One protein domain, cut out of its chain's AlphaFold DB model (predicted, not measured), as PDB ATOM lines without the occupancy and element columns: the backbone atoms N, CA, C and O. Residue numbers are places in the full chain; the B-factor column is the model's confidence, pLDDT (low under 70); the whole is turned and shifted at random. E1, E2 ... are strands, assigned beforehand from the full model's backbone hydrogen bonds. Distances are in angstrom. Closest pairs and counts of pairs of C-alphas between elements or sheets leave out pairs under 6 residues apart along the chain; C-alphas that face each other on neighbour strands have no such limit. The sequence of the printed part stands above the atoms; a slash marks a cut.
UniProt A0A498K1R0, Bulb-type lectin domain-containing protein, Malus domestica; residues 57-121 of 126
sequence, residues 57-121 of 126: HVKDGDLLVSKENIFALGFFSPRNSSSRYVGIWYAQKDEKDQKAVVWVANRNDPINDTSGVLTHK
ATOM      1  N   HIS A  57     -35.723  10.134   1.688       87.25
ATOM      2  CA  HIS A  57     -34.847  11.212   1.297       87.25
ATOM      3  C   HIS A  57     -33.476  10.693   0.876       87.25
ATOM      4  O   HIS A  57     -32.963   9.730   1.440       87.25
ATOM      5  N   VAL A  58     -32.891  11.373  -0.101       90.31
ATOM      6  CA  VAL A  58     -31.520  11.177  -0.572       90.31
ATOM      7  C   VAL A  58     -30.740  12.408  -0.144       90.31
ATOM      8  O   VAL A  58     -31.116  13.528  -0.507       90.31
ATOM      9  N   LYS A  59     -29.691  12.215   0.649       92.75
ATOM     10  CA  LYS A  59     -28.808  13.297   1.096       92.75
ATOM     11  C   LYS A  59     -27.583  13.391   0.204       92.75
ATOM     12  O   LYS A  59     -27.278  12.501  -0.591       92.75
ATOM     13  N   ASP A  60     -26.855  14.485   0.355       92.00
ATOM     14  CA  ASP A  60     -25.520  14.579  -0.208       92.00
ATOM     15  C   ASP A  60     -24.623  13.433   0.306       92.00
ATOM     16  O   ASP A  60     -24.571  13.158   1.504       92.00
ATOM     17  N   GLY A  61     -23.947  12.747  -0.618       88.75
ATOM     18  CA  GLY A  61     -23.172  11.531  -0.364       88.75
ATOM     19  C   GLY A  61     -23.916  10.239  -0.709       88.75
ATOM     20  O   GLY A  61     -23.262   9.254  -1.056       88.75
ATOM     21  N   ASP A  62     -25.250  10.256  -0.710       89.75
ATOM     22  CA  ASP A  62     -26.056   9.109  -1.121       89.75
ATOM     23  C   ASP A  62     -26.102   8.987  -2.651       89.75
ATOM     24  O   ASP A  62     -26.024   9.976  -3.395       89.75
ATOM     25  N   LEU A  63     -26.252   7.750  -3.128       89.25
ATOM     26  CA  LEU A  63     -26.329   7.446  -4.550       89.25
ATOM     27  C   LEU A  63     -27.421   6.427  -4.851       89.25
ATOM     28  O   LEU A  63     -27.390   5.294  -4.358       89.25
ATOM     29  N   LEU A  64     -28.326   6.817  -5.743       91.12
ATOM     30  CA  LEU A  64     -29.279   5.903  -6.341       91.12
ATOM     31  C   LEU A  64     -28.710   5.373  -7.644       91.12
ATOM     32  O   LEU A  64     -28.367   6.154  -8.529       91.12
ATOM     33  N   VAL A  65     -28.611   4.061  -7.774       90.62
ATOM     34  CA  VAL A  65     -28.082   3.428  -8.979       90.62
ATOM     35  C   VAL A  65     -29.174   2.568  -9.573       90.62
ATOM     36  O   VAL A  65     -29.781   1.752  -8.890       90.62
ATOM     37  N   SER A  66     -29.430   2.759 -10.865       89.38
ATOM     38  CA  SER A  66     -30.375   1.923 -11.606       89.38
ATOM     39  C   SER A  66     -30.018   0.438 -11.474       89.38
ATOM     40  O   SER A  66     -28.843   0.081 -11.416       89.38
ATOM     41  N   LYS A  67     -31.025  -0.437 -11.507       86.81
ATOM     42  CA  LYS A  67     -30.859  -1.895 -11.392       86.81
ATOM     43  C   LYS A  67     -29.796  -2.493 -12.326       86.81
ATOM     44  O   LYS A  67     -29.101  -3.428 -11.944       86.81
ATOM     45  N   GLU A  68     -29.662  -1.958 -13.539       88.38
ATOM     46  CA  GLU A  68     -28.676  -2.416 -14.532       88.38
ATOM     47  C   GLU A  68     -27.310  -1.727 -14.410       88.38
ATOM     48  O   GLU A  68     -26.409  -1.984 -15.205       88.38
ATOM     49  N   ASN A  69     -27.134  -0.854 -13.415       87.06
ATOM     50  CA  ASN A  69     -25.898  -0.117 -13.170       87.06
ATOM     51  C   ASN A  69     -25.466   0.737 -14.382       87.06
ATOM     52  O   ASN A  69     -24.279   0.900 -14.663       87.06
ATOM     53  N   ILE A  70     -26.448   1.259 -15.128       89.25
ATOM     54  CA  ILE A  70     -26.237   2.109 -16.309       89.25
ATOM     55  C   ILE A  70     -26.265   3.578 -15.903       89.25
ATOM     56  O   ILE A  70     -25.378   4.340 -16.277       89.25
ATOM     57  N   PHE A  71     -27.261   3.968 -15.110       91.44
ATOM     58  CA  PHE A  71     -27.451   5.330 -14.625       91.44
ATOM     59  C   PHE A  71     -27.310   5.405 -13.113       91.44
ATOM     60  O   PHE A  71     -27.695   4.475 -12.397       91.44
ATOM     61  N   ALA A  72     -26.821   6.547 -12.648       92.56
ATOM     62  CA  ALA A  72     -26.820   6.914 -11.248       92.56
ATOM     63  C   ALA A  72     -27.371   8.331 -11.058       92.56
ATOM     64  O   ALA A  72     -27.141   9.209 -11.891       92.56
ATOM     65  N   LEU A  73     -28.093   8.534  -9.960       93.44
ATOM     66  CA  LEU A  73     -28.703   9.785  -9.527       93.44
ATOM     67  C   LEU A  73     -28.158  10.160  -8.149       93.44
ATOM     68  O   LEU A  73     -28.165   9.344  -7.228       93.44
ATOM     69  N   GLY A  74     -27.741  11.412  -7.989       93.50
ATOM     70  CA  GLY A  74     -27.333  11.937  -6.688       93.50
ATOM     71  C   GLY A  74     -26.759  13.345  -6.764       93.50
ATOM     72  O   GLY A  74     -26.890  14.039  -7.778       93.50
ATOM     73  N   PHE A  75     -26.094  13.747  -5.683       95.12
ATOM     74  CA  PHE A  75     -25.426  15.041  -5.591       95.12
ATOM     75  C   PHE A  75     -24.012  14.994  -6.191       95.12
ATOM     76  O   PHE A  75     -23.288  13.992  -6.103       95.12
ATOM     77  N   PHE A  76     -23.594  16.081  -6.834       93.25
ATOM     78  CA  PHE A  76     -22.237  16.230  -7.352       93.25
ATOM     79  C   PHE A  76     -21.787  17.691  -7.409       93.25
ATOM     80  O   PHE A  76     -22.601  18.613  -7.414       93.25
ATOM     81  N   SER A  77     -20.468  17.872  -7.496       93.25
ATOM     82  CA  SER A  77     -19.819  19.156  -7.756       93.25
ATOM     83  C   SER A  77     -19.105  19.119  -9.109       93.25
ATOM     84  O   SER A  77     -18.419  18.135  -9.402       93.25
ATOM     85  N   PRO A  78     -19.226  20.166  -9.942       89.44
ATOM     86  CA  PRO A  78     -18.364  20.357 -11.101       89.44
ATOM     87  C   PRO A  78     -16.899  20.525 -10.677       89.44
ATOM     88  O   PRO A  78     -16.612  21.019  -9.591       89.44
ATOM     89  N   ARG A  79     -15.960  20.194 -11.570       85.25
ATOM     90  CA  ARG A  79     -14.509  20.141 -11.293       85.25
ATOM     91  C   ARG A  79     -13.921  21.378 -10.590       85.25
ATOM     92  O   ARG A  79     -12.984  21.231  -9.820       85.25
ATOM     93  N   ASN A  80     -14.456  22.568 -10.856       87.06
ATOM     94  CA  ASN A  80     -13.910  23.841 -10.369       87.06
ATOM     95  C   ASN A  80     -14.912  24.641  -9.517       87.06
ATOM     96  O   ASN A  80     -14.818  25.863  -9.453       87.06
ATOM     97  N   SER A  81     -15.911  23.988  -8.920       89.62
ATOM     98  CA  SER A  81     -16.885  24.667  -8.062       89.62
ATOM     99  C   SER A  81     -17.285  23.788  -6.884       89.62
ATOM    100  O   SER A  81     -17.470  22.585  -7.040       89.62
ATOM    101  N   SER A  82     -17.458  24.395  -5.709       91.75
ATOM    102  CA  SER A  82     -18.050  23.739  -4.539       91.75
ATOM    103  C   SER A  82     -19.576  23.671  -4.607       91.75
ATOM    104  O   SER A  82     -20.178  22.946  -3.820       91.75
ATOM    105  N   SER A  83     -20.203  24.380  -5.554       95.00
ATOM    106  CA  SER A  83     -21.646  24.326  -5.780       95.00
ATOM    107  C   SER A  83     -22.112  22.890  -6.002       95.00
ATOM    108  O   SER A  83     -21.486  22.119  -6.740       95.00
ATOM    109  N   ARG A  84     -23.232  22.546  -5.371       96.31
ATOM    110  CA  ARG A  84     -23.836  21.220  -5.413       96.31
ATOM    111  C   ARG A  84     -25.040  21.200  -6.340       96.31
ATOM    112  O   ARG A  84     -25.908  22.077  -6.313       96.31
ATOM    113  N   TYR A  85     -25.079  20.150  -7.147       96.12
ATOM    114  CA  TYR A  85     -26.130  19.888  -8.114       96.12
ATOM    115  C   TYR A  85     -26.669  18.478  -7.937       96.12
ATOM    116  O   TYR A  85     -25.915  17.557  -7.629       96.12
ATOM    117  N   VAL A  86     -27.960  18.306  -8.199       96.12
ATOM    118  CA  VAL A  86     -28.609  17.005  -8.354       96.12
ATOM    119  C   VAL A  86     -28.631  16.672  -9.836       96.12
ATOM    120  O   VAL A  86     -29.093  17.474 -10.652       96.12
ATOM    121  N   GLY A  87     -28.144  15.494 -10.202       95.44
ATOM    122  CA  GLY A  87     -28.121  15.088 -11.599       95.44
ATOM    123  C   GLY A  87     -28.126  13.588 -11.799       95.44
ATOM    124  O   GLY A  87     -27.948  12.822 -10.857       95.44
ATOM    125  N   ILE A  88     -28.319  13.203 -13.056       94.81
ATOM    126  CA  ILE A  88     -28.221  11.825 -13.531       94.81
ATOM    127  C   ILE A  88     -26.981  11.730 -14.414       94.81
ATOM    128  O   ILE A  88     -26.751  12.604 -15.254       94.81
ATOM    129  N   TRP A  89     -26.186  10.683 -14.237       94.38
ATOM    130  CA  TRP A  89     -25.001  10.399 -15.047       94.38
ATOM    131  C   TRP A  89     -24.860   8.902 -15.317       94.38
ATOM    132  O   TRP A  89     -25.511   8.083 -14.668       94.38
ATOM    133  N   TYR A  90     -24.003   8.538 -16.271       91.12
ATOM    134  CA  TYR A  90     -23.652   7.138 -16.506       91.12
ATOM    135  C   TYR A  90     -22.837   6.576 -15.333       91.12
ATOM    136  O   TYR A  90     -21.828   7.156 -14.941       91.12
ATOM    137  N   ALA A  91     -23.284   5.462 -14.752       85.69
ATOM    138  CA  ALA A  91     -22.661   4.849 -13.577       85.69
ATOM    139  C   ALA A  91     -21.340   4.132 -13.906       85.69
ATOM    140  O   ALA A  91     -20.480   3.984 -13.035       85.69
ATOM    141  N   GLN A  92     -21.165   3.702 -15.161       75.62
ATOM    142  CA  GLN A  92     -19.913   3.115 -15.623       75.62
ATOM    143  C   GLN A  92     -18.820   4.187 -15.617       75.62
ATOM    144  O   GLN A  92     -18.953   5.241 -16.235       75.62
ATOM    145  N   LYS A  93     -17.764   3.927 -14.842       57.22
ATOM    146  CA  LYS A  93     -16.620   4.821 -14.678       57.22
ATOM    147  C   LYS A  93     -15.880   4.946 -16.005       57.22
ATOM    148  O   LYS A  93     -15.108   4.058 -16.350       57.22
ATOM    149  N   ASP A  94     -16.033   6.075 -16.679       51.50
ATOM    150  CA  ASP A  94     -14.926   6.571 -17.480       51.50
ATOM    151  C   ASP A  94     -13.840   7.034 -16.504       51.50
ATOM    152  O   ASP A  94     -14.108   7.761 -15.551       51.50
ATOM    153  N   GLU A  95     -12.607   6.573 -16.709       53.19
ATOM    154  CA  GLU A  95     -11.423   6.784 -15.853       53.19
ATOM    155  C   GLU A  95     -11.024   8.259 -15.649       53.19
ATOM    156  O   GLU A  95     -10.021   8.575 -15.013       53.19
ATOM    157  N   LYS A  96     -11.799   9.188 -16.200       54.12
ATOM    158  CA  LYS A  96     -11.644  10.623 -16.016       54.12
ATOM    159  C   LYS A  96     -12.680  11.023 -14.979       54.12
ATOM    160  O   LYS A  96     -13.855  10.784 -15.208       54.12
ATOM    161  N   ASP A  97     -12.259  11.658 -13.886       61.97
ATOM    162  CA  ASP A  97     -13.057  12.131 -12.730       61.97
ATOM    163  C   ASP A  97     -14.252  13.072 -13.050       61.97
ATOM    164  O   ASP A  97     -14.736  13.829 -12.207       61.97
ATOM    165  N   GLN A  98     -14.736  13.080 -14.286       71.06
ATOM    166  CA  GLN A  98     -15.892  13.801 -14.770       71.06
ATOM    167  C   GLN A  98     -17.039  12.816 -14.977       71.06
ATOM    168  O   GLN A  98     -17.055  12.030 -15.920       71.06
ATOM    169  N   LYS A  99     -18.041  12.906 -14.101       78.56
ATOM    170  CA  LYS A  99     -19.335  12.252 -14.308       78.56
ATOM    171  C   LYS A  99     -19.887  12.690 -15.670       78.56
ATOM    172  O   LYS A  99     -20.020  13.890 -15.916       78.56
ATOM    173  N   ALA A 100     -20.223  11.740 -16.539       88.31
ATOM    174  CA  ALA A 100     -20.919  12.015 -17.793       88.31
ATOM    175  C   ALA A 100     -22.390  12.356 -17.494       88.31
ATOM    176  O   ALA A 100     -23.274  11.501 -17.556       88.31
ATOM    177  N   VAL A 101     -22.627  13.598 -17.066       91.75
ATOM    178  CA  VAL A 101     -23.939  14.088 -16.628       91.75
ATOM    179  C   VAL A 101     -24.873  14.228 -17.825       91.75
ATOM    180  O   VAL A 101     -24.639  15.045 -18.713       91.75
ATOM    181  N   VAL A 102     -25.960  13.457 -17.824       94.50
ATOM    182  CA  VAL A 102     -27.003  13.492 -18.860       94.50
ATOM    183  C   VAL A 102     -28.140  14.448 -18.499       94.50
ATOM    184  O   VAL A 102     -28.823  14.962 -19.383       94.50
ATOM    185  N   TRP A 103     -28.338  14.726 -17.207       95.81
ATOM    186  CA  TRP A 103     -29.385  15.631 -16.733       95.81
ATOM    187  C   TRP A 103     -29.026  16.292 -15.398       95.81
ATOM    188  O   TRP A 103     -28.340  15.695 -14.572       95.81
ATOM    189  N   VAL A 104     -29.503  17.525 -15.184       96.50
ATOM    190  CA  VAL A 104     -29.286  18.317 -13.960       96.50
ATOM    191  C   VAL A 104     -30.606  18.957 -13.541       96.50
ATOM    192  O   VAL A 104     -31.171  19.716 -14.329       96.50
ATOM    193  N   ALA A 105     -31.058  18.689 -12.317       96.06
ATOM    194  CA  ALA A 105     -32.328  19.185 -11.790       96.06
ATOM    195  C   ALA A 105     -32.281  20.689 -11.503       96.06
ATOM    196  O   ALA A 105     -33.072  21.470 -12.023       96.06
ATOM    197  N   ASN A 106     -31.310  21.104 -10.693       96.75
ATOM    198  CA  ASN A 106     -31.192  22.453 -10.150       96.75
ATOM    199  C   ASN A 106     -30.143  23.278 -10.910       96.75
ATOM    200  O   ASN A 106     -29.288  23.934 -10.324       96.75
ATOM    201  N   ARG A 107     -30.179  23.227 -12.247       94.69
ATOM    202  CA  ARG A 107     -29.154  23.851 -13.107       94.69
ATOM    203  C   ARG A 107     -28.979  25.355 -12.860       94.69
ATOM    204  O   ARG A 107     -27.864  25.848 -12.957       94.69
ATOM    205  N   ASN A 108     -30.073  26.054 -12.564       96.56
ATOM    206  CA  ASN A 108     -30.088  27.509 -12.382       96.56
ATOM    207  C   ASN A 108     -30.041  27.935 -10.907       96.56
ATOM    208  O   ASN A 108     -29.905  29.122 -10.639       96.56
ATOM    209  N   ASP A 109     -30.174  26.984  -9.978       96.75
ATOM    210  CA  ASP A 109     -30.247  27.236  -8.537       96.75
ATOM    211  C   ASP A 109     -29.358  26.229  -7.780       96.75
ATOM    212  O   ASP A 109     -29.835  25.237  -7.213       96.75
ATOM    213  N   PRO A 110     -28.025  26.381  -7.884       95.44
ATOM    214  CA  PRO A 110     -27.087  25.512  -7.193       95.44
ATOM    215  C   PRO A 110     -27.172  25.667  -5.676       95.44
ATOM    216  O   PRO A 110     -27.366  26.760  -5.153       95.44
ATOM    217  N   ILE A 111     -26.906  24.576  -4.961       96.56
ATOM    218  CA  ILE A 111     -26.809  24.600  -3.498       96.56
ATOM    219  C   ILE A 111     -25.365  24.953  -3.124       96.56
ATOM    220  O   ILE A 111     -24.416  24.451  -3.729       96.56
ATOM    221  N   ASN A 112     -25.176  25.837  -2.147       94.69
ATOM    222  CA  ASN A 112     -23.847  26.358  -1.798       94.69
ATOM    223  C   ASN A 112     -23.036  25.434  -0.872       94.69
ATOM    224  O   ASN A 112     -21.841  25.655  -0.682       94.69
ATOM    225  N   ASP A 113     -23.670  24.407  -0.310       92.81
ATOM    226  CA  ASP A 113     -23.097  23.465   0.647       92.81
ATOM    227  C   ASP A 113     -23.660  22.044   0.440       92.81
ATOM    228  O   ASP A 113     -24.418  21.784  -0.493       92.81
ATOM    229  N   THR A 114     -23.299  21.112   1.321       94.38
ATOM    230  CA  THR A 114     -23.755  19.712   1.292       94.38
ATOM    231  C   THR A 114     -25.040  19.479   2.098       94.38
ATOM    232  O   THR A 114     -25.286  18.358   2.543       94.38
ATOM    233  N   SER A 115     -25.852  20.515   2.339       94.00
ATOM    234  CA  SER A 115     -27.123  20.391   3.079       94.00
ATOM    235  C   SER A 115     -28.285  19.886   2.215       94.00
ATOM    236  O   SER A 115     -29.391  19.690   2.715       94.00
ATOM    237  N   GLY A 116     -28.041  19.672   0.918       93.19
ATOM    238  CA  GLY A 116     -29.050  19.265  -0.049       93.19
ATOM    239  C   GLY A 116     -29.750  17.955   0.314       93.19
ATOM    240  O   GLY A 116     -29.116  16.956   0.659       93.19
ATOM    241  N   VAL A 117     -31.078  17.969   0.186       93.81
ATOM    242  CA  VAL A 117     -31.939  16.802   0.390       93.81
ATOM    243  C   VAL A 117     -32.939  16.711  -0.757       93.81
ATOM    244  O   VAL A 117     -33.686  17.654  -1.016       93.81
ATOM    245  N   LEU A 118     -32.964  15.568  -1.437       91.62
ATOM    246  CA  LEU A 118     -33.998  15.222  -2.408       91.62
ATOM    247  C   LEU A 118     -35.040  14.351  -1.705       91.62
ATOM    248  O   LEU A 118     -34.694  13.304  -1.167       91.62
ATOM    249  N   THR A 119     -36.306  14.766  -1.710       90.19
ATOM    250  CA  THR A 119     -37.400  14.040  -1.047       90.19
ATOM    251  C   THR A 119     -38.562  13.851  -2.005       90.19
ATOM    252  O   THR A 119     -38.948  14.784  -2.711       90.19
ATOM    253  N   HIS A 120     -39.157  12.663  -1.985       86.06
ATOM    254  CA  HIS A 120     -40.434  12.413  -2.636       86.06
ATOM    255  C   HIS A 120     -41.563  12.698  -1.636       86.06
ATOM    256  O   HIS A 120     -41.806  11.912  -0.723       86.06
ATOM    257  N   LYS A 121     -42.201  13.869  -1.759       83.62
ATOM    258  CA  LYS A 121     -43.305  14.280  -0.880       83.62
ATOM    259  C   LYS A 121     -44.656  13.933  -1.498       83.62
ATOM    260  O   LYS A 121     -44.887  14.215  -2.673       83.62
TER     261      LYS A 121
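Overview. This is residues 57 to 121 of the 126 residues of the protein "Bulb-type lectin domain-containing protein" of Malus domestica (UniProt A0A498K1R0). With little regular structure, this is a strongly twisted sheet, E2-E3-E4-E5, with the short pair E1 and E6 beyond the end where E2 begins. The sheet is a meander, each strand the antiparallel neighbour of the one before. The 65 printed residues hold strands E1 to E6 in chain order, 25 residues, and no named helix: all strand. It is compact, radius of gyration of the C-alphas 11.6 A, spanning 31 by 28 by 18 A.

Along the chain. Inner strands are E3, residues 71 to 76, 14.1 A, and E4, 85 to 90, 15.5 A; edge strands are E2, 63 to 65, and E5, 101 to 104. E1, 57 to 59, begins at C-alpha (-34.847, 11.212, 1.297); E6, 117 to 119, ends at (-37.400, 14.040, -1.047).

Arrangement. Within hydrogen-bond range are N 72 and O 89, 2.9 A, in hairpin E3 and E4; N 64 and O 73, 2.9 A, in hairpin E2 and E3; N 102 and O 88, 2.8 A, in hairpin E4 and E5; and N 58 and O 118, 2.8 A, between antiparallel E1 and E6. E4 and E6 are only just apart, 8.2 A.

Size, cuts and confidence. The printed part has no cut. Link E5 to E6 is long, 12 residues. Residues 93 to 97 have pLDDT under 70.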